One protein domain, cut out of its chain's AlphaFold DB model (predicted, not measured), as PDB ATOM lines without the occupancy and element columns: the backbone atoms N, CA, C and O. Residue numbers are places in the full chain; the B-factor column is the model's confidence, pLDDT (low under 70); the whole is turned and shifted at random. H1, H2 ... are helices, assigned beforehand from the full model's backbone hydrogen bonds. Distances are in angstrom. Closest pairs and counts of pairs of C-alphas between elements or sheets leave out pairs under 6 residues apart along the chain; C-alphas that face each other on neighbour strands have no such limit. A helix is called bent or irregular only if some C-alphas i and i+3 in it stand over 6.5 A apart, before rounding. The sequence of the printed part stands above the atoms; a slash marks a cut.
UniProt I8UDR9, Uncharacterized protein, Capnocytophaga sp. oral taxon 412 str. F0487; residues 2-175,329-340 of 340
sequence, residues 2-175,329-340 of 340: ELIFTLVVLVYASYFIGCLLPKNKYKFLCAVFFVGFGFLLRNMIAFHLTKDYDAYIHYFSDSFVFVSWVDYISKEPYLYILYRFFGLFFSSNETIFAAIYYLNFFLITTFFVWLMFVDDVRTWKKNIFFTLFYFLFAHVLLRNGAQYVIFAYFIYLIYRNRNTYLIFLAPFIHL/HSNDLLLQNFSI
ATOM      1  N   GLU A   2     181.040 185.443 150.306       78.81
ATOM      2  CA  GLU A   2     180.835 184.037 149.911       78.81
ATOM      3  C   GLU A   2     181.966 183.112 150.367       78.81
ATOM      4  O   GLU A   2     181.698 182.111 151.015       78.81
ATOM      5  N   LEU A   3     183.232 183.486 150.146       88.50
ATOM      6  CA  LEU A   3     184.357 182.586 150.414       88.50
ATOM      7  C   LEU A   3     184.513 182.196 151.898       88.50
ATOM      8  O   LEU A   3     184.743 181.024 152.181       88.50
ATOM      9  N   ILE A   4     184.344 183.126 152.852       89.94
ATOM     10  CA  ILE A   4     184.409 182.806 154.295       89.94
ATOM     11  C   ILE A   4     183.280 181.844 154.665       89.94
ATOM     12  O   ILE A   4     183.531 180.822 155.300       89.94
ATOM     13  N   PHE A   5     182.045 182.127 154.243       90.56
ATOM     14  CA  PHE A   5     180.918 181.249 154.543       90.56
ATOM     15  C   PHE A   5     181.054 179.885 153.862       90.56
ATOM     16  O   PHE A   5     180.811 178.864 154.502       90.56
ATOM     17  N   THR A   6     181.530 179.836 152.616       94.88
ATOM     18  CA  THR A   6     181.870 178.587 151.927       94.88
ATOM     19  C   THR A   6     182.921 177.806 152.710       94.88
ATOM     20  O   THR A   6     182.731 176.618 152.951       94.88
ATOM     21  N   LEU A   7     183.993 178.451 153.177       96.19
ATOM     22  CA  LEU A   7     185.014 177.795 153.995       96.19
ATOM     23  C   LEU A   7     184.450 177.277 155.322       96.19
ATOM     24  O   LEU A   7     184.802 176.175 155.723       96.19
ATOM     25  N   VAL A   8     183.539 178.002 155.973       96.44
ATOM     26  CA  VAL A   8     182.852 177.533 157.191       96.44
ATOM     27  C   VAL A   8     182.038 176.269 156.907       96.44
ATOM     28  O   VAL A   8     182.151 175.295 157.656       96.44
ATOM     29  N   VAL A   9     181.280 176.239 155.803       97.69
ATOM     30  CA  VAL A   9     180.555 175.032 155.364       97.69
ATOM     31  C   VAL A   9     181.527 173.891 155.097       97.69
ATOM     32  O   VAL A   9     181.284 172.776 155.545       97.69
ATOM     33  N   LEU A  10     182.634 174.146 154.399       98.25
ATOM     34  CA  LEU A  10     183.618 173.122 154.047       98.25
ATOM     35  C   LEU A  10     184.356 172.571 155.276       98.25
ATOM     36  O   LEU A  10     184.554 171.358 155.381       98.25
ATOM     37  N   VAL A  11     184.713 173.425 156.238       98.38
ATOM     38  CA  VAL A  11     185.287 173.033 157.535       98.38
ATOM     39  C   VAL A  11     184.306 172.149 158.300       98.38
ATOM     40  O   VAL A  11     184.677 171.071 158.765       98.38
ATOM     41  N   TYR A  12     183.038 172.553 158.377       98.38
ATOM     42  CA  TYR A  12     182.015 171.759 159.046       98.38
ATOM     43  C   TYR A  12     181.767 170.424 158.339       98.38
ATOM     44  O   TYR A  12     181.787 169.373 158.976       98.38
ATOM     45  N   ALA A  13     181.570 170.448 157.021       98.19
ATOM     46  CA  ALA A  13     181.261 169.271 156.220       98.19
ATOM     47  C   ALA A  13     182.401 168.249 156.256       98.19
ATOM     48  O   ALA A  13     182.146 167.061 156.446       98.19
ATOM     49  N   SER A  14     183.654 168.692 156.133       98.25
ATOM     50  CA  SER A  14     184.817 167.803 156.222       98.25
ATOM     51  C   SER A  14     184.916 167.127 157.592       98.25
ATOM     52  O   SER A  14     185.107 165.910 157.649       98.25
ATOM     53  N   TYR A  15     184.693 167.859 158.689       98.44
ATOM     54  CA  TYR A  15     184.674 167.277 160.031       98.44
ATOM     55  C   TYR A  15     183.494 166.316 160.245       98.44
ATOM     56  O   TYR A  15     183.683 165.181 160.696       98.44
ATOM     57  N   PHE A  16     182.284 166.746 159.882       98.06
ATOM     58  CA  PHE A  16     181.041 165.986 160.016       98.06
ATOM     59  C   PHE A  16     181.103 164.659 159.249       98.06
ATOM     60  O   PHE A  16     180.890 163.593 159.831       98.06
ATOM     61  N   ILE A  17     181.458 164.710 157.958       97.25
ATOM     62  CA  ILE A  17     181.593 163.524 157.103       97.25
ATOM     63  C   ILE A  17     182.716 162.629 157.635       97.25
ATOM     64  O   ILE A  17     182.528 161.417 157.752       97.25
ATOM     65  N   GLY A  18     183.854 163.210 158.032       97.38
ATOM     66  CA  GLY A  18     184.962 162.474 158.642       97.38
ATOM     67  C   GLY A  18     184.542 161.684 159.885       97.38
ATOM     68  O   GLY A  18     184.953 160.539 160.054       97.38
ATOM     69  N   CYS A  19     183.663 162.245 160.718       96.38
ATOM     70  CA  CYS A  19     183.135 161.562 161.896       96.38
ATOM     71  C   CYS A  19     182.095 160.472 161.581       96.38
ATOM     72  O   CYS A  19     181.876 159.612 162.435       96.38
ATOM     73  N   LEU A  20     181.425 160.509 160.425       94.75
ATOM     74  CA  LEU A  20     180.442 159.495 160.010       94.75
ATOM     75  C   LEU A  20     181.083 158.287 159.321       94.75
ATOM     76  O   LEU A  20     180.535 157.185 159.345       94.75
ATOM     77  N   LEU A  21     182.220 158.491 158.659       93.06
ATOM     78  CA  LEU A  21     182.851 157.456 157.854       93.06
ATOM     79  C   LEU A  21     183.405 156.323 158.732       93.06
ATOM     80  O   LEU A  21     184.118 156.596 159.687       93.06
ATOM     81  N   PRO A  22     183.193 155.043 158.384       80.44
ATOM     82  CA  PRO A  22     183.722 153.923 159.166       80.44
ATOM     83  C   PRO A  22     185.184 153.576 158.833       80.44
ATOM     84  O   PRO A  22     185.874 152.968 159.643       80.44
ATOM     85  N   LYS A  23     185.685 153.929 157.636       79.31
ATOM     86  CA  LYS A  23     187.021 153.520 157.155       79.31
ATOM     87  C   LYS A  23     188.071 154.614 157.357       79.31
ATOM     88  O   LYS A  23     187.941 155.702 156.797       79.31
ATOM     89  N   ASN A  24     189.184 154.261 158.006       84.62
ATOM     90  CA  ASN A  24     190.289 155.178 158.326       84.62
ATOM     91  C   ASN A  24     190.866 155.931 157.116       84.62
ATOM     92  O   ASN A  24     191.199 157.103 157.245       84.62
ATOM     93  N   LYS A  25     190.925 155.312 155.926       86.69
ATOM     94  CA  LYS A  25     191.454 155.981 154.723       86.69
ATOM     95  C   LYS A  25     190.639 157.208 154.292       86.69
ATOM     96  O   LYS A  25     191.211 158.223 153.918       86.69
ATOM     97  N   TYR A  26     189.308 157.132 154.363       91.38
ATOM     98  CA  TYR A  26     188.442 158.250 153.976       91.38
ATOM     99  C   TYR A  26     188.364 159.292 155.094       91.38
ATOM    100  O   TYR A  26     188.338 160.482 154.805       91.38
ATOM    101  N   LYS A  27     188.436 158.857 156.363       94.75
ATOM    102  CA  LYS A  27     188.603 159.772 157.503       94.75
ATOM    103  C   LYS A  27     189.869 160.614 157.374       94.75
ATOM    104  O   LYS A  27     189.822 161.811 157.616       94.75
ATOM    105  N   PHE A  28     190.983 160.011 156.954       96.44
ATOM    106  CA  PHE A  28     192.235 160.736 156.734       96.44
ATOM    107  C   PHE A  28     192.093 161.818 155.665       96.44
ATOM    108  O   PHE A  28     192.500 162.951 155.895       96.44
ATOM    109  N   LEU A  29     191.441 161.510 154.541       96.62
ATOM    110  CA  LEU A  29     191.154 162.513 153.517       96.62
ATOM    111  C   LEU A  29     190.284 163.660 154.066       96.62
ATOM    112  O   LEU A  29     190.598 164.827 153.850       96.62
ATOM    113  N   CYS A  30     189.234 163.342 154.829       97.94
ATOM    114  CA  CYS A  30     188.415 164.343 155.514       97.94
ATOM    115  C   CYS A  30     189.223 165.182 156.511       97.94
ATOM    116  O   CYS A  30     189.020 166.389 156.577       97.94
ATOM    117  N   ALA A  31     190.162 164.581 157.246       98.06
ATOM    118  CA  ALA A  31     191.049 165.298 158.156       98.06
ATOM    119  C   ALA A  31     191.988 166.254 157.406       98.06
ATOM    120  O   ALA A  31     192.154 167.392 157.836       98.06
ATOM    121  N   VAL A  32     192.548 165.839 156.264       98.19
ATOM    122  CA  VAL A  32     193.368 166.710 155.402       98.19
ATOM    123  C   VAL A  32     192.551 167.902 154.907       98.19
ATOM    124  O   VAL A  32     193.011 169.038 155.014       98.19
ATOM    125  N   PHE A  33     191.323 167.676 154.431       98.38
ATOM    126  CA  PHE A  33     190.435 168.767 154.021       98.38
ATOM    127  C   PHE A  33     190.039 169.675 155.185       98.38
ATOM    128  O   PHE A  33     190.074 170.891 155.039       98.38
ATOM    129  N   PHE A  34     189.724 169.107 156.348       98.56
ATOM    130  CA  PHE A  34     189.400 169.866 157.553       98.56
ATOM    131  C   PHE A  34     190.550 170.791 157.968       98.56
ATOM    132  O   PHE A  34     190.332 171.982 158.178       98.56
ATOM    133  N   VAL A  35     191.781 170.272 158.008       98.44
ATOM    134  CA  VAL A  35     192.980 171.063 158.317       98.44
ATOM    135  C   VAL A  35     193.222 172.126 157.243       98.44
ATOM    136  O   VAL A  35     193.453 173.282 157.582       98.44
ATOM    137  N   GLY A  36     193.134 171.761 155.961       98.19
ATOM    138  CA  GLY A  36     193.363 172.678 154.842       98.19
ATOM    139  C   GLY A  36     192.361 173.833 154.810       98.19
ATOM    140  O   GLY A  36     192.760 174.995 154.822       98.19
ATOM    141  N   PHE A  37     191.060 173.534 154.836       98.31
ATOM    142  CA  PHE A  37     190.014 174.558 154.866       98.31
ATOM    143  C   PHE A  37     190.037 175.364 156.165       98.31
ATOM    144  O   PHE A  37     189.838 176.574 156.121       98.31
ATOM    145  N   GLY A  38     190.332 174.730 157.304       97.50
ATOM    146  CA  GLY A  38     190.481 175.418 158.584       97.50
ATOM    147  C   GLY A  38     191.640 176.412 158.566       97.50
ATOM    148  O   GLY A  38     191.486 177.542 159.021       97.50
ATOM    149  N   PHE A  39     192.777 176.025 157.985       97.44
ATOM    150  CA  PHE A  39     193.936 176.900 157.837       97.44
ATOM    151  C   PHE A  39     193.645 178.066 156.888       97.44
ATOM    152  O   PHE A  39     193.942 179.210 157.227       97.44
ATOM    153  N   LEU A  40     193.011 177.812 155.737       96.50
ATOM    154  CA  LEU A  40     192.575 178.877 154.828       96.50
ATOM    155  C   LEU A  40     191.619 179.848 155.531       96.50
ATOM    156  O   LEU A  40     191.836 181.056 155.491       96.50
ATOM    157  N   LEU A  41     190.618 179.327 156.247       94.75
ATOM    158  CA  LEU A  41     189.674 180.136 157.016       94.75
ATOM    159  C   LEU A  41     190.386 180.975 158.083       94.75
ATOM    160  O   LEU A  41     190.058 182.148 158.252       94.75
ATOM    161  N   ARG A  42     191.384 180.410 158.775       93.69
ATOM    162  CA  ARG A  42     192.161 181.149 159.776       93.69
ATOM    163  C   ARG A  42     192.948 182.306 159.168       93.69
ATOM    164  O   ARG A  42     192.993 183.360 159.784       93.69
ATOM    165  N   ASN A  43     193.528 182.126 157.983       92.75
ATOM    166  CA  ASN A  43     194.255 183.193 157.287       92.75
ATOM    167  C   ASN A  43     193.322 184.281 156.732       92.75
ATOM    168  O   ASN A  43     193.736 185.425 156.590       92.75
ATOM    169  N   MET A  44     192.071 183.937 156.411       90.75
ATOM    170  CA  MET A  44     191.090 184.903 155.909       90.75
ATOM    171  C   MET A  44     190.479 185.784 157.000       90.75
ATOM    172  O   MET A  44     190.031 186.890 156.707       90.75
ATOM    173  N   ILE A  45     190.418 185.299 158.239       89.38
ATOM    174  CA  ILE A  45     189.868 186.058 159.362       89.38
ATOM    175  C   ILE A  45     191.008 186.801 160.051       89.38
ATOM    176  O   ILE A  45     191.860 186.192 160.697       89.38
ATOM    177  N   ALA A  46     190.997 188.126 159.946       87.75
ATOM    178  CA  ALA A  46     191.993 188.961 160.599       87.75
ATOM    179  C   ALA A  46     191.925 188.842 162.134       87.75
ATOM    180  O   ALA A  46     190.844 188.749 162.722       87.75
ATOM    181  N   PHE A  47     193.088 188.865 162.794       86.94
ATOM    182  CA  PHE A  47     193.198 188.674 164.246       86.94
ATOM    183  C   PHE A  47     192.415 189.717 165.047       86.94
ATOM    184  O   PHE A  47     191.775 189.353 166.033       86.94
ATOM    185  N   HIS A  48     192.403 190.977 164.597       84.88
ATOM    186  CA  HIS A  48     191.703 192.080 165.269       84.88
ATOM    187  C   HIS A  48     190.181 191.929 165.288       84.88
ATOM    188  O   HIS A  48     189.504 192.609 166.047       84.88
ATOM    189  N   LEU A  49     189.635 191.015 164.485       85.94
ATOM    190  CA  LEU A  49     188.211 190.687 164.499       85.94
ATOM    191  C   LEU A  49     187.854 189.654 165.569       85.94
ATOM    192  O   LEU A  49     186.681 189.348 165.748       85.94
ATOM    193  N   THR A  50     188.820 189.064 166.270       86.00
ATOM    194  CA  THR A  50     188.530 188.142 167.376       86.00
ATOM    195  C   THR A  50     188.152 188.930 168.633       86.00
ATOM    196  O   THR A  50     188.772 189.943 168.948       86.00
ATOM    197  N   LYS A  51     187.130 188.479 169.377       83.06
ATOM    198  CA  LYS A  51     186.595 189.240 170.527       83.06
ATOM    199  C   LYS A  51     187.590 189.471 171.671       83.06
ATOM    200  O   LYS A  51     187.340 190.330 172.509       83.06
ATOM    201  N   ASP A  52     188.671 188.699 171.754       79.88
ATOM    202  CA  ASP A  52     189.685 188.844 172.802       79.88
ATOM    203  C   ASP A  52     190.989 189.499 172.329       79.88
ATOM    204  O   ASP A  52     191.917 189.632 173.127       79.88
ATOM    205  N   TYR A  53     191.037 189.980 171.082       83.06
ATOM    206  CA  TYR A  53     192.215 190.628 170.510       83.06
ATOM    207  C   TYR A  53     192.715 191.804 171.355       83.06
ATOM    208  O   TYR A  53     193.873 191.809 171.775       83.06
ATOM    209  N   ASP A  54     191.841 192.764 171.672       78.06
ATOM    210  CA  ASP A  54     192.224 193.966 172.425       78.06
ATOM    211  C   ASP A  54     192.762 193.613 173.815       78.06
ATOM    212  O   ASP A  54     193.760 194.171 174.276       78.06
ATOM    213  N   ALA A  55     192.147 192.615 174.460       75.62
ATOM    214  CA  ALA A  55     192.566 192.104 175.763       75.62
ATOM    215  C   ALA A  55     193.994 191.534 175.752       75.62
ATOM    216  O   ALA A  55     194.637 191.487 176.805       75.62
ATOM    217  N   TYR A  56     194.492 191.095 174.595       76.12
ATOM    218  CA  TYR A  56     195.856 190.599 174.430       76.12
ATOM    219  C   TYR A  56     196.822 191.663 173.927       76.12
ATOM    220  O   TYR A  56     197.907 191.818 174.474       76.12
ATOM    221  N   ILE A  57     196.452 192.408 172.895       76.12
ATOM    222  CA  ILE A  57     197.390 193.309 172.225       76.12
ATOM    223  C   ILE A  57     197.604 194.591 173.023       76.12
ATOM    224  O   ILE A  57     198.740 195.043 173.139       76.12
ATOM    225  N   HIS A  58     196.540 195.145 173.608       68.44
ATOM    226  CA  HIS A  58     196.599 196.437 174.292       68.44
ATOM    227  C   HIS A  58     196.788 196.314 175.803       68.44
ATOM    228  O   HIS A  58     197.442 197.156 176.403       68.44
ATOM    229  N   TYR A  59     196.251 195.263 176.424       63.88
ATOM    230  CA  TYR A  59     196.260 195.142 177.887       63.88
ATOM    231  C   TYR A  59     197.271 194.126 178.429       63.88
ATOM    232  O   TYR A  59     197.577 194.142 179.623       63.88
ATOM    233  N   PHE A  60     197.799 193.229 177.591       67.81
ATOM    234  CA  PHE A  60     198.678 192.159 178.066       67.81
ATOM    235  C   PHE A  60     200.151 192.578 178.114       67.81
ATOM    236  O   PHE A  60     200.846 192.155 179.036       67.81
ATOM    237  N   SER A  61     200.637 193.432 177.203       58.88
ATOM    238  CA  SER A  61     202.046 193.874 177.182       58.88
ATOM    239  C   SER A  61     202.460 194.625 178.448       58.88
ATOM    240  O   SER A  61     203.543 194.388 178.981       58.88
ATOM    241  N   ASP A  62     201.566 195.451 178.989       54.78
ATOM    242  CA  ASP A  62     201.839 196.277 180.173       54.78
ATOM    243  C   ASP A  62     201.837 195.451 181.473       54.78
ATOM    244  O   ASP A  62     202.295 195.900 182.523       54.78
ATOM    245  N   SER A  63     201.363 194.201 181.405       57.62
ATOM    246  CA  SER A  63     201.203 193.302 182.552       57.62
ATOM    247  C   SER A  63     202.405 192.376 182.826       57.62
ATOM    248  O   SER A  63     202.357 191.587 183.771       57.62
ATOM    249  N   PHE A  64     203.502 192.490 182.055       61.59
ATOM    250  CA  PHE A  64     204.684 191.602 182.116       61.59
ATOM    251  C   PHE A  64     205.604 191.800 183.332       61.59
ATOM    252  O   PHE A  64     206.563 191.041 183.502       61.59
ATOM    253  N   VAL A  65     205.341 192.789 184.189       65.19
ATOM    254  CA  VAL A  65     206.086 192.951 185.442       65.19
ATOM    255  C   VAL A  65     205.414 192.113 186.523       65.19
ATOM    256  O   VAL A  65     204.361 192.475 187.055       65.19
ATOM    257  N   PHE A  66     206.041 190.986 186.860       70.12
ATOM    258  CA  PHE A  66     205.647 190.204 188.024       70.12
ATOM    259  C   PHE A  66     206.388 190.682 189.254       70.12
ATOM    260  O   PHE A  66     207.617 190.737 189.280       70.12
ATOM    261  N   VAL A  67     205.624 190.976 190.299       72.31
ATOM    262  CA  VAL A  67     206.187 191.431 191.577       72.31
ATOM    263  C   VAL A  67     206.542 190.236 192.475       72.31
ATOM    264  O   VAL A  67     207.324 190.363 193.412       72.31
ATOM    265  N   SER A  68     205.986 189.047 192.199       74.44
ATOM    266  CA  SER A  68     206.271 187.815 192.947       74.44
ATOM    267  C   SER A  68     205.897 186.541 192.174       74.44
ATOM    268  O   SER A  68     205.152 186.582 191.195       74.44
ATOM    269  N   TRP A  69     206.337 185.379 192.669       70.38
ATOM    270  CA  TRP A  69     205.905 184.064 192.165       70.38
ATOM    271  C   TRP A  69     204.393 183.827 192.283       70.38
ATOM    272  O   TRP A  69     203.802 183.149 191.447       70.38
ATOM    273  N   VAL A  70     203.755 184.398 193.307       68.00
ATOM    274  CA  VAL A  70     202.300 184.309 193.500       68.00
ATOM    275  C   VAL A  70     201.574 185.105 192.416       68.00
ATOM    276  O   VAL A  70     200.610 184.616 191.826       68.00
ATOM    277  N   ASP A  71     202.083 186.301 192.111       69.38
ATOM    278  CA  ASP A  71     201.577 187.160 191.041       69.38
ATOM    279  C   ASP A  71     201.682 186.455 189.678       69.38
ATOM    280  O   ASP A  71     200.688 186.351 188.961       69.38
ATOM    281  N   TYR A  72     202.834 185.840 189.397       73.56
ATOM    282  CA  TYR A  72     203.080 185.039 188.195       73.56
ATOM    283  C   TYR A  72     202.054 183.915 187.984       73.56
ATOM    284  O   TYR A  72     201.442 183.817 186.922       73.56
ATOM    285  N   ILE A  73     201.818 183.083 189.005       69.31
ATOM    286  CA  ILE A  73     200.861 181.966 188.918       69.31
ATOM    287  C   ILE A  73     199.427 182.486 188.731       69.31
ATOM    288  O   ILE A  73     198.625 181.877 188.022       69.31
ATOM    289  N   SER A  74     199.098 183.629 189.337       64.81
ATOM    290  CA  SER A  74     197.758 184.218 189.268       64.81
ATOM    291  C   SER A  74     197.447 184.935 187.946       64.81
ATOM    292  O   SER A  74     196.272 185.102 187.614       64.81
ATOM    293  N   LYS A  75     198.473 185.347 187.185       68.31
ATOM    294  CA  LYS A  75     198.375 186.161 185.959       68.31
ATOM    295  C   LYS A  75     198.536 185.376 184.651       68.31
ATOM    296  O   LYS A  75     198.751 185.986 183.616       68.31
ATOM    297  N   GLU A  76     198.341 184.057 184.680       71.38
ATOM    298  CA  GLU A  76     198.316 183.187 183.485       71.38
ATOM    299  C   GLU A  76     199.725 182.899 182.921       71.38
ATOM    300  O   GLU A  76     200.102 183.357 181.838       71.38
ATOM    301  N   PRO A  77     200.524 182.094 183.649       76.50
ATOM    302  CA  PRO A  77     201.947 181.905 183.369       76.50
ATOM    303  C   PRO A  77     202.223 181.268 182.000       76.50
ATOM    304  O   PRO A  77     203.247 181.551 181.384       76.50
ATOM    305  N   TYR A  78     201.305 180.453 181.476       85.12
ATOM    306  CA  TYR A  78     201.434 179.847 180.150       85.12
ATOM    307  C   TYR A  78     201.521 180.872 179.019       85.12
ATOM    308  O   TYR A  78     202.428 180.792 178.191       85.12
ATOM    309  N   LEU A  79     200.612 181.850 178.993       84.81
ATOM    310  CA  LEU A  79     200.589 182.841 177.920       84.81
ATOM    311  C   LEU A  79     201.821 183.754 177.995       84.81
ATOM    312  O   LEU A  79     202.403 184.084 176.964       84.81
ATOM    313  N   TYR A  80     202.285 184.069 179.210       84.12
ATOM    314  CA  TYR A  80     203.562 184.751 179.422       84.12
ATOM    315  C   TYR A  80     204.748 183.951 178.865       84.12
ATOM    316  O   TYR A  80     205.571 184.509 178.139       84.12
ATOM    317  N   ILE A  81     204.844 182.649 179.172       87.69
ATOM    318  CA  ILE A  81     205.927 181.787 178.666       87.69
ATOM    319  C   ILE A  81     205.930 181.787 177.137       87.69
ATOM    320  O   ILE A  81     206.987 181.973 176.534       87.69
ATOM    321  N   LEU A  82     204.762 181.618 176.510       90.56
ATOM    322  CA  LEU A  82     204.646 181.644 175.054       90.56
ATOM    323  C   LEU A  82     205.080 182.984 174.469       90.56
ATOM    324  O   LEU A  82     205.861 183.011 173.522       90.56
ATOM    325  N   TYR A  83     204.620 184.088 175.053       88.81
ATOM    326  CA  TYR A  83     204.999 185.423 174.612       88.81
ATOM    327  C   TYR A  83     206.513 185.639 174.693       88.81
ATOM    328  O   TYR A  83     207.123 186.096 173.731       88.81
ATOM    329  N   ARG A  84     207.150 185.255 175.809       88.56
ATOM    330  CA  ARG A  84     208.611 185.354 175.962       88.56
ATOM    331  C   ARG A  84     209.354 184.460 174.979       88.56
ATOM    332  O   ARG A  84     210.375 184.888 174.457       88.56
ATOM    333  N   PHE A  85     208.855 183.250 174.731       92.38
ATOM    334  CA  PHE A  85     209.439 182.325 173.764       92.38
ATOM    335  C   PHE A  85     209.391 182.893 172.342       92.38
ATOM    336  O   PHE A  85     210.422 182.971 171.683       92.38
ATOM    337  N   PHE A  86     208.225 183.348 171.879       93.62
ATOM    338  CA  PHE A  86     208.086 183.941 170.548       93.62
ATOM    339  C   PHE A  86     208.793 185.298 170.425       93.62
ATOM    340  O   PHE A  86     209.303 185.616 169.353       93.62
ATOM    341  N   GLY A  87     208.928 186.043 171.524       90.75
ATOM    342  CA  GLY A  87     209.737 187.261 171.598       90.75
ATOM    343  C   GLY A  87     211.243 187.044 171.394       90.75
ATOM    344  O   GLY A  87     211.965 188.010 171.177       90.75
ATOM    345  N   LEU A  88     211.735 185.795 171.422       93.31
ATOM    346  CA  LEU A  88     213.106 185.476 170.996       93.31
ATOM    347  C   LEU A  88     213.274 185.539 169.470       93.31
ATOM    348  O   LEU A  88     214.395 185.687 168.990       93.31
ATOM    349  N   PHE A  89     212.179 185.401 168.716       95.38
ATOM    350  CA  PHE A  89     212.181 185.326 167.251       95.38
ATOM    351  C   PHE A  89     211.568 186.564 166.588       95.38
ATOM    352  O   PHE A  89     211.920 186.887 165.457       95.38
ATOM    353  N   PHE A  90     210.655 187.249 167.279       93.62
ATOM    354  CA  PHE A  90     209.894 188.376 166.748       93.62
ATOM    355  C   PHE A  90     209.974 189.592 167.669       93.62
ATOM    356  O   PHE A  90     210.028 189.457 168.888       93.62
ATOM    357  N   SER A  91     209.944 190.789 167.080       86.44
ATOM    358  CA  SER A  91     210.107 192.047 167.823       86.44
ATOM    359  C   SER A  91     208.809 192.829 168.031       86.44
ATOM    360  O   SER A  91     208.770 193.679 168.913       86.44
ATOM    361  N   SER A  92     207.754 192.579 167.244       88.69
ATOM    362  CA  SER A  92     206.478 193.290 167.395       88.69
ATOM    363  C   SER A  92     205.448 192.452 168.152       88.69
ATOM    364  O   SER A  92     205.286 191.261 167.887       88.69
ATOM    365  N   ASN A  93     204.705 193.081 169.066       84.94
ATOM    366  CA  ASN A  93     203.677 192.403 169.867       84.94
ATOM    367  C   ASN A  93     202.632 191.714 168.977       84.94
ATOM    368  O   ASN A  93     202.240 190.581 169.245       84.94
ATOM    369  N   GLU A  94     202.233 192.365 167.886       87.75
ATOM    370  CA  GLU A  94     201.278 191.822 166.918       87.75
ATOM    371  C   GLU A  94     201.770 190.518 166.279       87.75
ATOM    372  O   GLU A  94     201.018 189.547 166.202       87.75
ATOM    373  N   THR A  95     203.043 190.450 165.870       90.44
ATOM    374  CA  THR A  95     203.598 189.232 165.254       90.44
ATOM    375  C   THR A  95     203.789 188.112 166.273       90.44
ATOM    376  O   THR A  95     203.496 186.955 165.967       90.44
ATOM    377  N   ILE A  96     204.187 188.449 167.505       91.19
ATOM    378  CA  ILE A  96     204.265 187.499 168.623       91.19
ATOM    379  C   ILE A  96     202.890 186.871 168.879       91.19
ATOM    380  O   ILE A  96     202.761 185.645 168.907       91.19
ATOM    381  N   PHE A  97     201.840 187.682 169.020       90.00
ATOM    382  CA  PHE A  97     200.493 187.170 169.261       90.00
ATOM    383  C   PHE A  97     199.910 186.432 168.060       90.00
ATOM    384  O   PHE A  97     199.261 185.408 168.258       90.00
ATOM    385  N   ALA A  98     200.184 186.866 166.827       90.94
ATOM    386  CA  ALA A  98     199.813 186.111 165.633       90.94
ATOM    387  C   ALA A  98     200.403 184.689 165.667       90.94
ATOM    388  O   ALA A  98     199.685 183.717 165.420       90.94
ATOM    389  N   ALA A  99     201.676 184.542 166.056       93.44
ATOM    390  CA  ALA A  99     202.309 183.235 166.227       93.44
ATOM    391  C   ALA A  99     201.637 182.397 167.330       93.44
ATOM    392  O   ALA A  99     201.381 181.207 167.130       93.44
ATOM    393  N   ILE A 100     201.273 183.012 168.463       93.50
ATOM    394  CA  ILE A 100     200.525 182.344 169.543       93.50
ATOM    395  C   ILE A 100     199.141 181.887 169.059       93.50
ATOM    396  O   ILE A 100     198.739 180.757 169.340       93.50
ATOM    397  N   TYR A 101     198.428 182.716 168.293       92.88
ATOM    398  CA  TYR A 101     197.154 182.336 167.685       92.88
ATOM    399  C   TYR A 101     197.301 181.148 166.735       92.88
ATOM    400  O   TYR A 101     196.473 180.239 166.789       92.88
ATOM    401  N   TYR A 102     198.346 181.108 165.905       95.19
ATOM    402  CA  TYR A 102     198.604 179.954 165.041       95.19
ATOM    403  C   TYR A 102     198.955 178.692 165.831       95.19
ATOM    404  O   TYR A 102     198.450 177.617 165.506       95.19
ATOM    405  N   LEU A 103     199.763 178.808 166.890       95.06
ATOM    406  CA  LEU A 103     200.067 177.685 167.779       95.06
ATOM    407  C   LEU A 103     198.787 177.130 168.413       95.06
ATOM    408  O   LEU A 103     198.551 175.922 168.387       95.06
ATOM    409  N   ASN A 104     197.937 178.008 168.946       94.69
ATOM    410  CA  ASN A 104     196.664 177.620 169.534       94.69
ATOM    411  C   ASN A 104     195.739 176.973 168.488       94.69
ATOM    412  O   ASN A 104     195.250 175.868 168.707       94.69
ATOM    413  N   PHE A 105     195.578 177.587 167.312       96.19
ATOM    414  CA  PHE A 105     194.825 177.010 166.198       96.19
ATOM    415  C   PHE A 105     195.309 175.593 165.852       96.19
ATOM    416  O   PHE A 105     194.497 174.674 165.725       96.19
ATOM    417  N   PHE A 106     196.625 175.390 165.751       96.69
ATOM    418  CA  PHE A 106     197.218 174.089 165.452       96.69
ATOM    419  C   PHE A 106     196.919 173.047 166.539       96.69
ATOM    420  O   PHE A 106     196.510 171.924 166.222       96.69
ATOM    421  N   LEU A 107     197.065 173.414 167.817       96.12
ATOM    422  CA  LEU A 107     196.765 172.537 168.954       96.12
ATOM    423  C   LEU A 107     195.295 172.097 168.957       96.12
ATOM    424  O   LEU A 107     195.001 170.904 169.070       96.12
ATOM    425  N   ILE A 108     194.370 173.045 168.792       97.38
ATOM    426  CA  ILE A 108     192.930 172.763 168.798       97.38
ATOM    427  C   ILE A 108     192.521 171.946 167.568       97.38
ATOM    428  O   ILE A 108     191.779 170.972 167.695       97.38
ATOM    429  N   THR A 109     193.044 172.279 166.387       98.00
ATOM    430  CA  THR A 109     192.775 171.525 165.154       98.00
ATOM    431  C   THR A 109     193.271 170.086 165.274       98.00
ATOM    432  O   THR A 109     192.538 169.157 164.944       98.00
ATOM    433  N   THR A 110     194.468 169.878 165.833       97.94
ATOM    434  CA  THR A 110     195.018 168.537 166.091       97.94
ATOM    435  C   THR A 110     194.126 167.734 167.035       97.94
ATOM    436  O   THR A 110     193.871 166.555 166.791       97.94
ATOM    437  N   PHE A 111     193.596 168.364 168.086       97.69
ATOM    438  CA  PHE A 111     192.638 167.715 168.979       97.69
ATOM    439  C   PHE A 111     191.357 167.291 168.253       97.69
ATOM    440  O   PHE A 111     190.891 166.169 168.451       97.69
ATOM    441  N   PHE A 112     190.793 168.141 167.395       98.12
ATOM    442  CA  PHE A 112     189.594 167.780 166.638       98.12
ATOM    443  C   PHE A 112     189.873 166.699 165.593       98.12
ATOM    444  O   PHE A 112     189.063 165.785 165.445       98.12
ATOM    445  N   VAL A 113     191.042 166.710 164.948       98.19
ATOM    446  CA  VAL A 113     191.484 165.582 164.117       98.19
ATOM    447  C   VAL A 113     191.534 164.306 164.956       98.19
ATOM    448  O   VAL A 113     190.911 163.321 164.581       98.19
ATOM    449  N   TRP A 114     192.180 164.313 166.124       97.50
ATOM    450  CA  TRP A 114     192.179 163.153 167.020       97.50
ATOM    451  C   TRP A 114     190.751 162.692 167.366       97.50
ATOM    452  O   TRP A 114     190.441 161.510 167.214       97.50
ATOM    453  N   LEU A 115     189.862 163.614 167.748       97.06
ATOM    454  CA  LEU A 115     188.473 163.312 168.103       97.06
ATOM    455  C   LEU A 115     187.688 162.707 166.928       97.06
ATOM    456  O   LEU A 115     186.876 161.805 167.136       97.06
ATOM    457  N   MET A 116     187.959 163.134 165.692       97.25
ATOM    458  CA  MET A 116     187.386 162.540 164.479       97.25
ATOM    459  C   MET A 116     187.676 161.034 164.409       97.25
ATOM    460  O   MET A 116     186.765 160.243 164.154       97.25
ATOM    461  N   PHE A 117     188.909 160.626 164.727       96.12
ATOM    462  CA  PHE A 117     189.357 159.228 164.692       96.12
ATOM    463  C   PHE A 117     188.943 158.381 165.904       96.12
ATOM    464  O   PHE A 117     189.065 157.161 165.849       96.12
ATOM    465  N   VAL A 118     188.423 158.977 166.978       92.81
ATOM    466  CA  VAL A 118     187.953 158.235 168.159       92.81
ATOM    467  C   VAL A 118     186.662 157.469 167.844       92.81
ATOM    468  O   VAL A 118     185.596 158.067 167.756       92.81
ATOM    469  N   ASP A 119     186.712 156.149 167.694       88.75
ATOM    470  CA  ASP A 119     185.540 155.361 167.264       88.75
ATOM    471  C   ASP A 119     184.472 155.152 168.346       88.75
ATOM    472  O   ASP A 119     183.288 155.018 168.050       88.75
ATOM    473  N   ASP A 120     184.863 155.172 169.618       89.44
ATOM    474  CA  ASP A 120     183.986 154.858 170.749       89.44
ATOM    475  C   ASP A 120     183.314 156.098 171.372       89.44
ATOM    476  O   ASP A 120     182.841 156.075 172.516       89.44
ATOM    477  N   VAL A 121     183.263 157.194 170.612       92.75
ATOM    478  CA  VAL A 121     182.445 158.384 170.873       92.75
ATOM    479  C   VAL A 121     181.528 158.588 169.670       92.75
ATOM    480  O   VAL A 121     181.983 158.645 168.532       92.75
ATOM    481  N   ARG A 122     180.224 158.715 169.923       92.25
ATOM    482  CA  ARG A 122     179.215 158.901 168.870       92.25
ATOM    483  C   ARG A 122     179.426 160.194 168.084       92.25
ATOM    484  O   ARG A 122     179.782 161.222 168.665       92.25
ATOM    485  N   THR A 123     179.139 160.153 166.786       94.56
ATOM    486  CA  THR A 123     179.320 161.269 165.852       94.56
ATOM    487  C   THR A 123     178.541 162.504 166.286       94.56
ATOM    488  O   THR A 123     179.121 163.584 166.362       94.56
ATOM    489  N   TRP A 124     177.278 162.351 166.694       95.19
ATOM    490  CA  TRP A 124     176.477 163.486 167.164       95.19
ATOM    491  C   TRP A 124     177.101 164.199 168.368       95.19
ATOM    492  O   TRP A 124     177.072 165.425 168.446       95.19
ATOM    493  N   LYS A 125     177.743 163.457 169.278       95.31
ATOM    494  CA  LYS A 125     178.420 164.031 170.450       95.31
ATOM    495  C   LYS A 125     179.668 164.813 170.053       95.31
ATOM    496  O   LYS A 125     179.890 165.911 170.563       95.31
ATOM    497  N   LYS A 126     180.459 164.266 169.120       96.69
ATOM    498  CA  LYS A 126     181.620 164.954 168.539       96.69
ATOM    499  C   LYS A 126     181.203 166.239 167.837       96.69
ATOM    500  O   LYS A 126     181.870 167.250 168.014       96.69
ATOM    501  N   ASN A 127     180.107 166.203 167.079       97.38
ATOM    502  CA  ASN A 127     179.603 167.352 166.334       97.38
ATOM    503  C   ASN A 127     179.033 168.432 167.254       97.38
ATOM    504  O   ASN A 127     179.320 169.598 167.019       97.38
ATOM    505  N   ILE A 128     178.316 168.087 168.333       96.25
ATOM    506  CA  ILE A 128     177.917 169.076 169.354       96.25
ATOM    507  C   ILE A 128     179.155 169.767 169.932       96.25
ATOM    508  O   ILE A 128     179.222 170.992 169.949       96.25
ATOM    509  N   PHE A 129     180.154 168.989 170.359       96.44
ATOM    510  CA  PHE A 129     181.373 169.543 170.945       96.44
ATOM    511  C   PHE A 129     182.141 170.432 169.953       96.44
ATOM    512  O   PHE A 129     182.541 171.542 170.291       96.44
ATOM    513  N   PHE A 130     182.296 169.970 168.712       97.75
ATOM    514  CA  PHE A 130     182.927 170.719 167.629       97.75
ATOM    515  C   PHE A 130     182.195 172.022 167.319       97.75
ATOM    516  O   PHE A 130     182.818 173.078 167.261       97.75
ATOM    517  N   THR A 131     180.871 171.965 167.206       96.88
ATOM    518  CA  THR A 131     180.055 173.130 166.854       96.88
ATOM    519  C   THR A 131     180.116 174.206 167.938       96.88
ATOM    520  O   THR A 131     180.203 175.388 167.624       96.88
ATOM    521  N   LEU A 132     180.096 173.804 169.213       93.06
ATOM    522  CA  LEU A 132     180.150 174.734 170.342       93.06
ATOM    523  C   LEU A 132     181.534 175.366 170.524       93.06
ATOM    524  O   LEU A 132     181.626 176.525 170.925       93.06
ATOM    525  N   PHE A 133     182.607 174.605 170.286       94.75
ATOM    526  CA  PHE A 133     183.927 174.967 170.805       94.75
ATOM    527  C   PHE A 133     185.029 175.140 169.769       94.75
ATOM    528  O   PHE A 133     186.080 175.653 170.134       94.75
ATOM    529  N   TYR A 134     184.844 174.759 168.504       96.38
ATOM    530  CA  TYR A 134     185.921 174.885 167.519       96.38
ATOM    531  C   TYR A 134     186.350 176.338 167.310       96.38
ATOM    532  O   TYR A 134     187.513 176.649 167.549       96.38
ATOM    533  N   PHE A 135     185.434 177.244 166.945       94.50
ATOM    534  CA  PHE A 135     185.790 178.656 166.771       94.50
ATOM    535  C   PHE A 135     186.239 179.286 168.081       94.50
ATOM    536  O   PHE A 135     187.280 179.938 168.124       94.50
ATOM    537  N   LEU A 136     185.517 179.014 169.169       91.88
ATOM    538  CA  LEU A 136     185.872 179.551 170.474       91.88
ATOM    539  C   LEU A 136     187.308 179.171 170.854       91.88
ATOM    540  O   LEU A 136     188.106 180.043 171.181       91.88
ATOM    541  N   PHE A 137     187.666 177.889 170.782       93.88
ATOM    542  CA  PHE A 137     188.984 177.432 171.204       93.88
ATOM    543  C   PHE A 137     190.062 177.743 170.177       93.88
ATOM    544  O   PHE A 137     191.125 178.181 170.586       93.88
ATOM    545  N   ALA A 138     189.829 177.528 168.881       93.19
ATOM    546  CA  ALA A 138     190.870 177.658 167.863       93.19
ATOM    547  C   ALA A 138     191.121 179.113 167.440       93.19
ATOM    548  O   ALA A 138     192.244 179.428 167.049       93.19
ATOM    549  N   HIS A 139     190.111 179.993 167.509       89.00
ATOM    550  CA  HIS A 139     190.221 181.364 166.997       89.00
ATOM    551  C   HIS A 139     190.360 182.444 168.064       89.00
ATOM    552  O   HIS A 139     190.931 183.484 167.745       89.00
ATOM    553  N   VAL A 140     189.852 182.207 169.274       84.94
ATOM    554  CA  VAL A 140     189.734 183.232 170.321       84.94
ATOM    555  C   VAL A 140     190.587 182.835 171.523       84.94
ATOM    556  O   VAL A 140     191.657 183.382 171.736       84.94
ATOM    557  N   LEU A 141     190.189 181.782 172.240       80.00
ATOM    558  CA  LEU A 141     190.548 181.528 173.639       80.00
ATOM    559  C   LEU A 141     192.013 181.086 173.899       80.00
ATOM    560  O   LEU A 141     192.257 179.978 174.385       80.00
ATOM    561  N   LEU A 142     192.997 181.964 173.673       79.88
ATOM    562  CA  LEU A 142     194.434 181.674 173.845       79.88
ATOM    563  C   LEU A 142     194.815 181.240 175.265       79.88
ATOM    564  O   LEU A 142     195.682 180.388 175.446       79.88
ATOM    565  N   ARG A 143     194.155 181.809 176.281       77.25
ATOM    566  CA  ARG A 143     194.453 181.542 177.700       77.25
ATOM    567  C   ARG A 143     194.049 180.132 178.138       77.25
ATOM    568  O   ARG A 143     194.740 179.526 178.952       77.25
ATOM    569  N   ASN A 144     192.932 179.604 177.620       83.75
ATOM    570  CA  ASN A 144     192.287 178.405 178.189       83.75
ATOM    571  C   ASN A 144     192.068 177.277 177.176       83.75
ATOM    572  O   ASN A 144     191.783 176.154 177.596       83.75
ATOM    573  N   GLY A 145     192.174 177.538 175.869       88.50
ATOM    574  CA  GLY A 145     191.878 176.560 174.817       88.50
ATOM    575  C   GLY A 145     192.658 175.256 174.998       88.50
ATOM    576  O   GLY A 145     192.065 174.176 175.074       88.50
ATOM    577  N   ALA A 146     193.978 175.361 175.181       90.94
ATOM    578  CA  ALA A 146     194.854 174.213 175.417       90.94
ATOM    579  C   ALA A 146     194.450 173.406 176.665       90.94
ATOM    580  O   ALA A 146     194.413 172.175 176.642       90.94
ATOM    581  N   GLN A 147     194.077 174.090 177.745       92.06
ATOM    582  CA  GLN A 147     193.617 173.450 178.973       92.06
ATOM    583  C   GLN A 147     192.311 172.676 178.781       92.06
ATOM    584  O   GLN A 147     192.188 171.556 179.282       92.06
ATOM    585  N   TYR A 148     191.335 173.249 178.073       93.62
ATOM    586  CA  TYR A 148     190.073 172.566 177.797       93.62
ATOM    587  C   TYR A 148     190.297 171.295 176.976       93.62
ATOM    588  O   TYR A 148     189.698 170.265 177.272       93.62
ATOM    589  N   VAL A 149     191.208 171.336 176.002       94.25
ATOM    590  CA  VAL A 149     191.596 170.170 175.197       94.25
ATOM    591  C   VAL A 149     192.289 169.090 176.032       94.25
ATOM    592  O   VAL A 149     191.916 167.918 175.944       94.25
ATOM    593  N   ILE A 150     193.243 169.465 176.891       94.50
ATOM    594  CA  ILE A 150     193.900 168.527 177.817       94.50
ATOM    595  C   ILE A 150     192.867 167.873 178.734       94.50
ATOM    596  O   ILE A 150     192.897 166.659 178.948       94.50
ATOM    597  N   PHE A 151     191.925 168.663 179.250       94.62
ATOM    598  CA  PHE A 151     190.869 168.148 180.102       94.62
ATOM    599  C   PHE A 151     189.927 167.206 179.348       94.62
ATOM    600  O   PHE A 151     189.622 166.124 179.844       94.62
ATOM    601  N   ALA A 152     189.506 167.565 178.135       95.50
ATOM    602  CA  ALA A 152     188.666 166.722 177.292       95.50
ATOM    603  C   ALA A 152     189.338 165.366 177.013       95.50
ATOM    604  O   ALA A 152     188.708 164.314 177.147       95.50
ATOM    605  N   TYR A 153     190.639 165.377 176.707       95.88
ATOM    606  CA  TYR A 153     191.443 164.168 176.530       95.88
ATOM    607  C   TYR A 153     191.532 163.331 177.818       95.88
ATOM    608  O   TYR A 153     191.355 162.112 177.786       95.88
ATOM    609  N   PHE A 154     191.737 163.974 178.973       95.50
ATOM    610  CA  PHE A 154     191.722 163.310 180.277       95.50
ATOM    611  C   PHE A 154     190.373 162.635 180.561       95.50
ATOM    612  O   PHE A 154     190.349 161.443 180.868       95.50
ATOM    613  N   ILE A 155     189.256 163.353 180.395       95.56
ATOM    614  CA  ILE A 155     187.897 162.819 180.576       95.56
ATOM    615  C   ILE A 155     187.641 161.628 179.654       95.56
ATOM    616  O   ILE A 155     187.116 160.601 180.091       95.56
ATOM    617  N   TYR A 156     188.039 161.743 178.386       95.50
ATOM    618  CA  TYR A 156     187.943 160.641 177.441       95.50
ATOM    619  C   TYR A 156     188.648 159.391 177.984       95.50
ATOM    620  O   TYR A 156     188.014 158.338 178.079       95.50
ATOM    621  N   LEU A 157     189.915 159.511 178.395       94.62
ATOM    622  CA  LEU A 157     190.721 158.384 178.867       94.62
ATOM    623  C   LEU A 157     190.179 157.748 180.150       94.62
ATOM    624  O   LEU A 157     190.082 156.519 180.209       94.62
ATOM    625  N   ILE A 158     189.780 158.542 181.149       93.38
ATOM    626  CA  ILE A 158     189.305 157.989 182.428       93.38
ATOM    627  C   ILE A 158     188.005 157.197 182.266       93.38
ATOM    628  O   ILE A 158     187.862 156.152 182.902       93.38
ATOM    629  N   TYR A 159     187.112 157.600 181.351       93.19
ATOM    630  CA  TYR A 159     185.925 156.808 181.002       93.19
ATOM    631  C   TYR A 159     186.268 155.463 180.339       93.19
ATOM    632  O   TYR A 159     185.461 154.537 180.393       93.19
ATOM    633  N   ARG A 160     187.460 155.325 179.741       92.75
ATOM    634  CA  ARG A 160     187.995 154.064 179.177       92.75
ATOM    635  C   ARG A 160     188.943 153.364 180.145       92.75
ATOM    636  O   ARG A 160     189.740 152.516 179.756       92.75
ATOM    637  N   ASN A 161     188.859 153.726 181.417       90.94
ATOM    638  CA  ASN A 161     189.702 153.242 182.488       90.94
ATOM    639  C   ASN A 161     191.215 153.506 182.331       90.94
ATOM    640  O   ASN A 161     192.007 152.922 183.071       90.94
ATOM    641  N   ARG A 162     191.624 154.429 181.456       91.94
ATOM    642  CA  ARG A 162     193.024 154.822 181.234       91.94
ATOM    643  C   ARG A 162     193.369 156.098 182.004       91.94
ATOM    644  O   ARG A 162     192.491 156.899 182.306       91.94
ATOM    645  N   ASN A 163     194.654 156.290 182.290       87.56
ATOM    646  CA  ASN A 163     195.168 157.474 182.979       87.56
ATOM    647  C   ASN A 163     196.042 158.306 182.032       87.56
ATOM    648  O   ASN A 163     196.592 157.781 181.067       87.56
ATOM    649  N   THR A 164     196.196 159.594 182.331       89.62
ATOM    650  CA  THR A 164     197.183 160.463 181.683       89.62
ATOM    651  C   THR A 164     197.748 161.452 182.691       89.62
ATOM    652  O   THR A 164     197.003 162.007 183.497       89.62
ATOM    653  N   TYR A 165     199.058 161.683 182.632       88.88
ATOM    654  CA  TYR A 165     199.731 162.694 183.446       88.88
ATOM    655  C   TYR A 165     199.592 164.106 182.861       88.88
ATOM    656  O   TYR A 165     199.858 165.080 183.558       88.88
ATOM    657  N   LEU A 166     199.113 164.245 181.616       90.38
ATOM    658  CA  LEU A 166     198.936 165.551 180.969       90.38
ATOM    659  C   LEU A 166     197.991 166.475 181.748       90.38
ATOM    660  O   LEU A 166     198.158 167.688 181.710       90.38
ATOM    661  N   ILE A 167     197.037 165.915 182.498       92.19
ATOM    662  CA  ILE A 167     196.096 166.688 183.319       92.19
ATOM    663  C   ILE A 167     196.796 167.566 184.366       92.19
ATOM    664  O   ILE A 167     196.287 168.632 184.700       92.19
ATOM    665  N   PHE A 168     197.985 167.173 184.836       90.06
ATOM    666  CA  PHE A 168     198.759 167.963 185.795       90.06
ATOM    667  C   PHE A 168     199.341 169.243 185.190       90.06
ATOM    668  O   PHE A 168     199.687 170.147 185.942       90.06
ATOM    669  N   LEU A 169     199.401 169.360 183.858       88.25
ATOM    670  CA  LEU A 169     199.788 170.601 183.181       88.25
ATOM    671  C   LEU A 169     198.647 171.622 183.143       88.25
ATOM    672  O   LEU A 169     198.914 172.815 183.036       88.25
ATOM    673  N   ALA A 170     197.386 171.187 183.247       88.56
ATOM    674  CA  ALA A 170     196.239 172.075 183.075       88.56
ATOM    675  C   ALA A 170     196.250 173.268 184.057       88.56
ATOM    676  O   ALA A 170     196.114 174.392 183.577       88.56
ATOM    677  N   PRO A 171     196.504 173.107 185.378       83.62
ATOM    678  CA  PRO A 171     196.520 174.248 186.303       83.62
ATOM    679  C   PRO A 171     197.619 175.273 186.012       83.62
ATOM    680  O   PRO A 171     197.464 176.440 186.364       83.62
ATOM    681  N   PHE A 172     198.712 174.850 185.366       82.94
ATOM    682  CA  PHE A 172     199.785 175.742 184.922       82.94
ATOM    683  C   PHE A 172     199.430 176.488 183.632       82.94
ATOM    684  O   PHE A 172     200.031 177.517 183.342       82.94
ATOM    685  N   ILE A 173     198.455 175.994 182.864       84.44
ATOM    686  CA  ILE A 173     197.913 176.709 181.708       84.44
ATOM    687  C   ILE A 173     196.924 177.766 182.184       84.44
ATOM    688  O   ILE A 173     197.111 178.948 181.901       84.44
ATOM    689  N   HIS A 174     195.914 177.367 182.961       82.31
ATOM    690  CA  HIS A 174     194.969 178.309 183.544       82.31
ATOM    691  C   HIS A 174     194.378 177.821 184.878       82.31
ATOM    692  O   HIS A 174     193.919 176.689 185.047       82.31
ATOM    693  N   LEU A 175     194.308 178.723 185.858       78.12
ATOM    694  CA  LEU A 175     193.971 178.373 187.240       78.12
ATOM    695  C   LEU A 175     192.583 177.724 187.393       78.12
ATOM    696  O   LEU A 175     192.372 176.937 188.311       78.12
ATOM    697  N   HIS A 329     183.546 186.447 167.141       88.12
ATOM    698  CA  HIS A 329     184.204 187.548 166.444       88.12
ATOM    699  C   HIS A 329     183.435 188.865 166.635       88.12
ATOM    700  O   HIS A 329     182.310 188.884 167.137       88.12
ATOM    701  N   SER A 330     184.069 189.992 166.326       77.38
ATOM    702  CA  SER A 330     183.443 191.307 166.406       77.38
ATOM    703  C   SER A 330     182.322 191.435 165.374       77.38
ATOM    704  O   SER A 330     182.318 190.768 164.336       77.38
ATOM    705  N   ASN A 331     181.375 192.342 165.634       70.19
ATOM    706  CA  ASN A 331     180.319 192.664 164.669       70.19
ATOM    707  C   ASN A 331     180.899 193.187 163.342       70.19
ATOM    708  O   ASN A 331     180.269 193.047 162.293       70.19
ATOM    709  N   ASP A 332     182.126 193.712 163.366       66.50
ATOM    710  CA  ASP A 332     182.835 194.172 162.175       66.50
ATOM    711  C   ASP A 332     183.213 193.031 161.228       66.50
ATOM    712  O   ASP A 332     183.389 193.275 160.038       66.50
ATOM    713  N   LEU A 333     183.251 191.774 161.695       71.62
ATOM    714  CA  LEU A 333     183.358 190.615 160.803       71.62
ATOM    715  C   LEU A 333     182.183 190.575 159.812       71.62
ATOM    716  O   LEU A 333     182.358 190.166 158.665       71.62
ATOM    717  N   LEU A 334     180.993 191.020 160.225       63.84
ATOM    718  CA  LEU A 334     179.846 191.159 159.331       63.84
ATOM    719  C   LEU A 334     179.956 192.442 158.491       63.84
ATOM    720  O   LEU A 334     179.676 192.393 157.297       63.84
ATOM    721  N   LEU A 335     180.413 193.562 159.067       56.78
ATOM    722  CA  LEU A 335     180.451 194.874 158.396       56.78
ATOM    723  C   LEU A 335     181.577 195.040 157.363       56.78
ATOM    724  O   LEU A 335     181.311 195.584 156.295       56.78
ATOM    725  N   GLN A 336     182.781 194.495 157.591       54.44
ATOM    726  CA  GLN A 336     183.847 194.411 156.569       54.44
ATOM    727  C   GLN A 336     183.398 193.639 155.317       54.44
ATOM    728  O   GLN A 336     184.046 193.692 154.275       54.44
ATOM    729  N   ASN A 337     182.281 192.916 155.414       48.81
ATOM    730  CA  ASN A 337     181.685 192.141 154.338       48.81
ATOM    731  C   ASN A 337     180.437 192.792 153.705       48.81
ATOM    732  O   ASN A 337     179.904 192.202 152.767       48.81
ATOM    733  N   PHE A 338     179.990 193.969 154.169       39.97
ATOM    734  CA  PHE A 338     178.923 194.776 153.541       39.97
ATOM    735  C   PHE A 338     179.445 196.024 152.809       39.97
ATOM    736  O   PHE A 338     178.676 196.690 152.123       39.97
ATOM    737  N   SER A 339     180.734 196.342 152.935       31.73
ATOM    738  CA  SER A 339     181.385 197.455 152.239       31.73
ATOM    739  C   SER A 339     182.215 196.972 151.041       31.73
ATOM    740  O   SER A 339     183.436 197.150 151.020       31.73
ATOM    741  N   ILE A 340     181.552 196.330 150.074       37.56
ATOM    742  CA  ILE A 340     181.997 196.229 148.672       37.56
ATOM    743  C   ILE A 340     180.816 196.613 147.793       37.56
ATOM    744  O   ILE A 340     179.735 196.016 148.004       37.56
TER     745      ILE A 340
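Overview. This is residues 2 to 175 and 329 to 340 of the 340 residues of an uncharacterized protein of Capnocytophaga sp. oral taxon 412 str. F0487 (UniProt I8UDR9). Three helical hairpins, H1 with H2, H6 with H7 and H8 with H9, stand side by side in a flat, fanned-out body, with the long H6 in the middle. Near the first residues of H6 the shorter H5 meets it at a steep tilt, close to the start of a stretch that also holds the small H3 and H4, while H10, a short helix in the last printed stretch, touches no helix. H1, H2, H6, H7 and H8 make an up-and-down bundle, each running against the one before it. The printed part has 186 residues, with ten named helices, H1 to H10 in order, and no named strand: all helix. It is compact, with a radius of gyration of the C-alphas of 17.9 A, and spans 54 by 54 by 27 A.

Arrangement. H1, residues 2 to 20, and H2, residues 24 to 44, touch as a hairpin at a shallow tilt of 24 degrees; their closest C-alphas, Gly 18 and Lys 27, are 4.7 A apart. H3, residues 53 to 57, touches the hub H6, residues 93 to 117, with closest C-alphas Ile 57 and Glu 94 at 6.7 A. H4, residues 69 to 74, touches no helix. H5, residues 77 to 86, touches residues 96 to 100 of H6 at a steep tilt of 66 degrees, closest at C-alphas Phe 86 and Ile 96, 5.6 A. H2 touches H6 at a shallow tilt of 21 degrees, opposite ways, closest at C-alphas Ala 31 and Val 113, 6.0 A. H7, residues 123 to 140, makes a hairpin with H6 at 7 degrees, closest at C-alphas Phe 105 and Ala 138, 4.3 A. H7 is irregular, with C-alphas 132 and 135 7.7 A apart and a kink of 43 degrees near residue 133. H8, residues 145 to 159, touches H6 at C-alphas Phe 111 and Val 149, the closest, 6.8 A. H9, residues 165 to 173, makes a hairpin with H8, closest at C-alphas Gln 147 and Ala 170, 5.1 A, and is only just irregular, with C-alphas 168 and 171 6.7 A apart. H10, residues 332 to 335, touches no helix. Every O i to N i+4 pair is within hydrogen-bond range in H1 to H6 and H8, against 12 of 14 in H7 and 1 of 5 in H9, where 5 of 6 O i to N i+3 pairs are; H10 is too short for an i+4 pair.

Along the chain. H1 begins at C-alpha 2 (180.835, 184.037, 149.911) and is 26.5 A long; H2 is 29.8 A, H6 36.5 A, H7 24.7 A and H8 21.5 A. H6 ends at C-alpha 117 (189.357, 159.228, 164.692).

Size, cuts and confidence. The C-alphas farthest apart, Asn 161 and Ile 340, are 55.2 A apart. Residues 176 to 328 are not printed, and C-alphas 175 and 329 are 24.7 A apart. The link from H3 to H4 is long. The printed part's mean pLDDT is 87.0; residues 58 to 65, 70 to 71, 73 to 75, 332 and 334 to 340 are under 70.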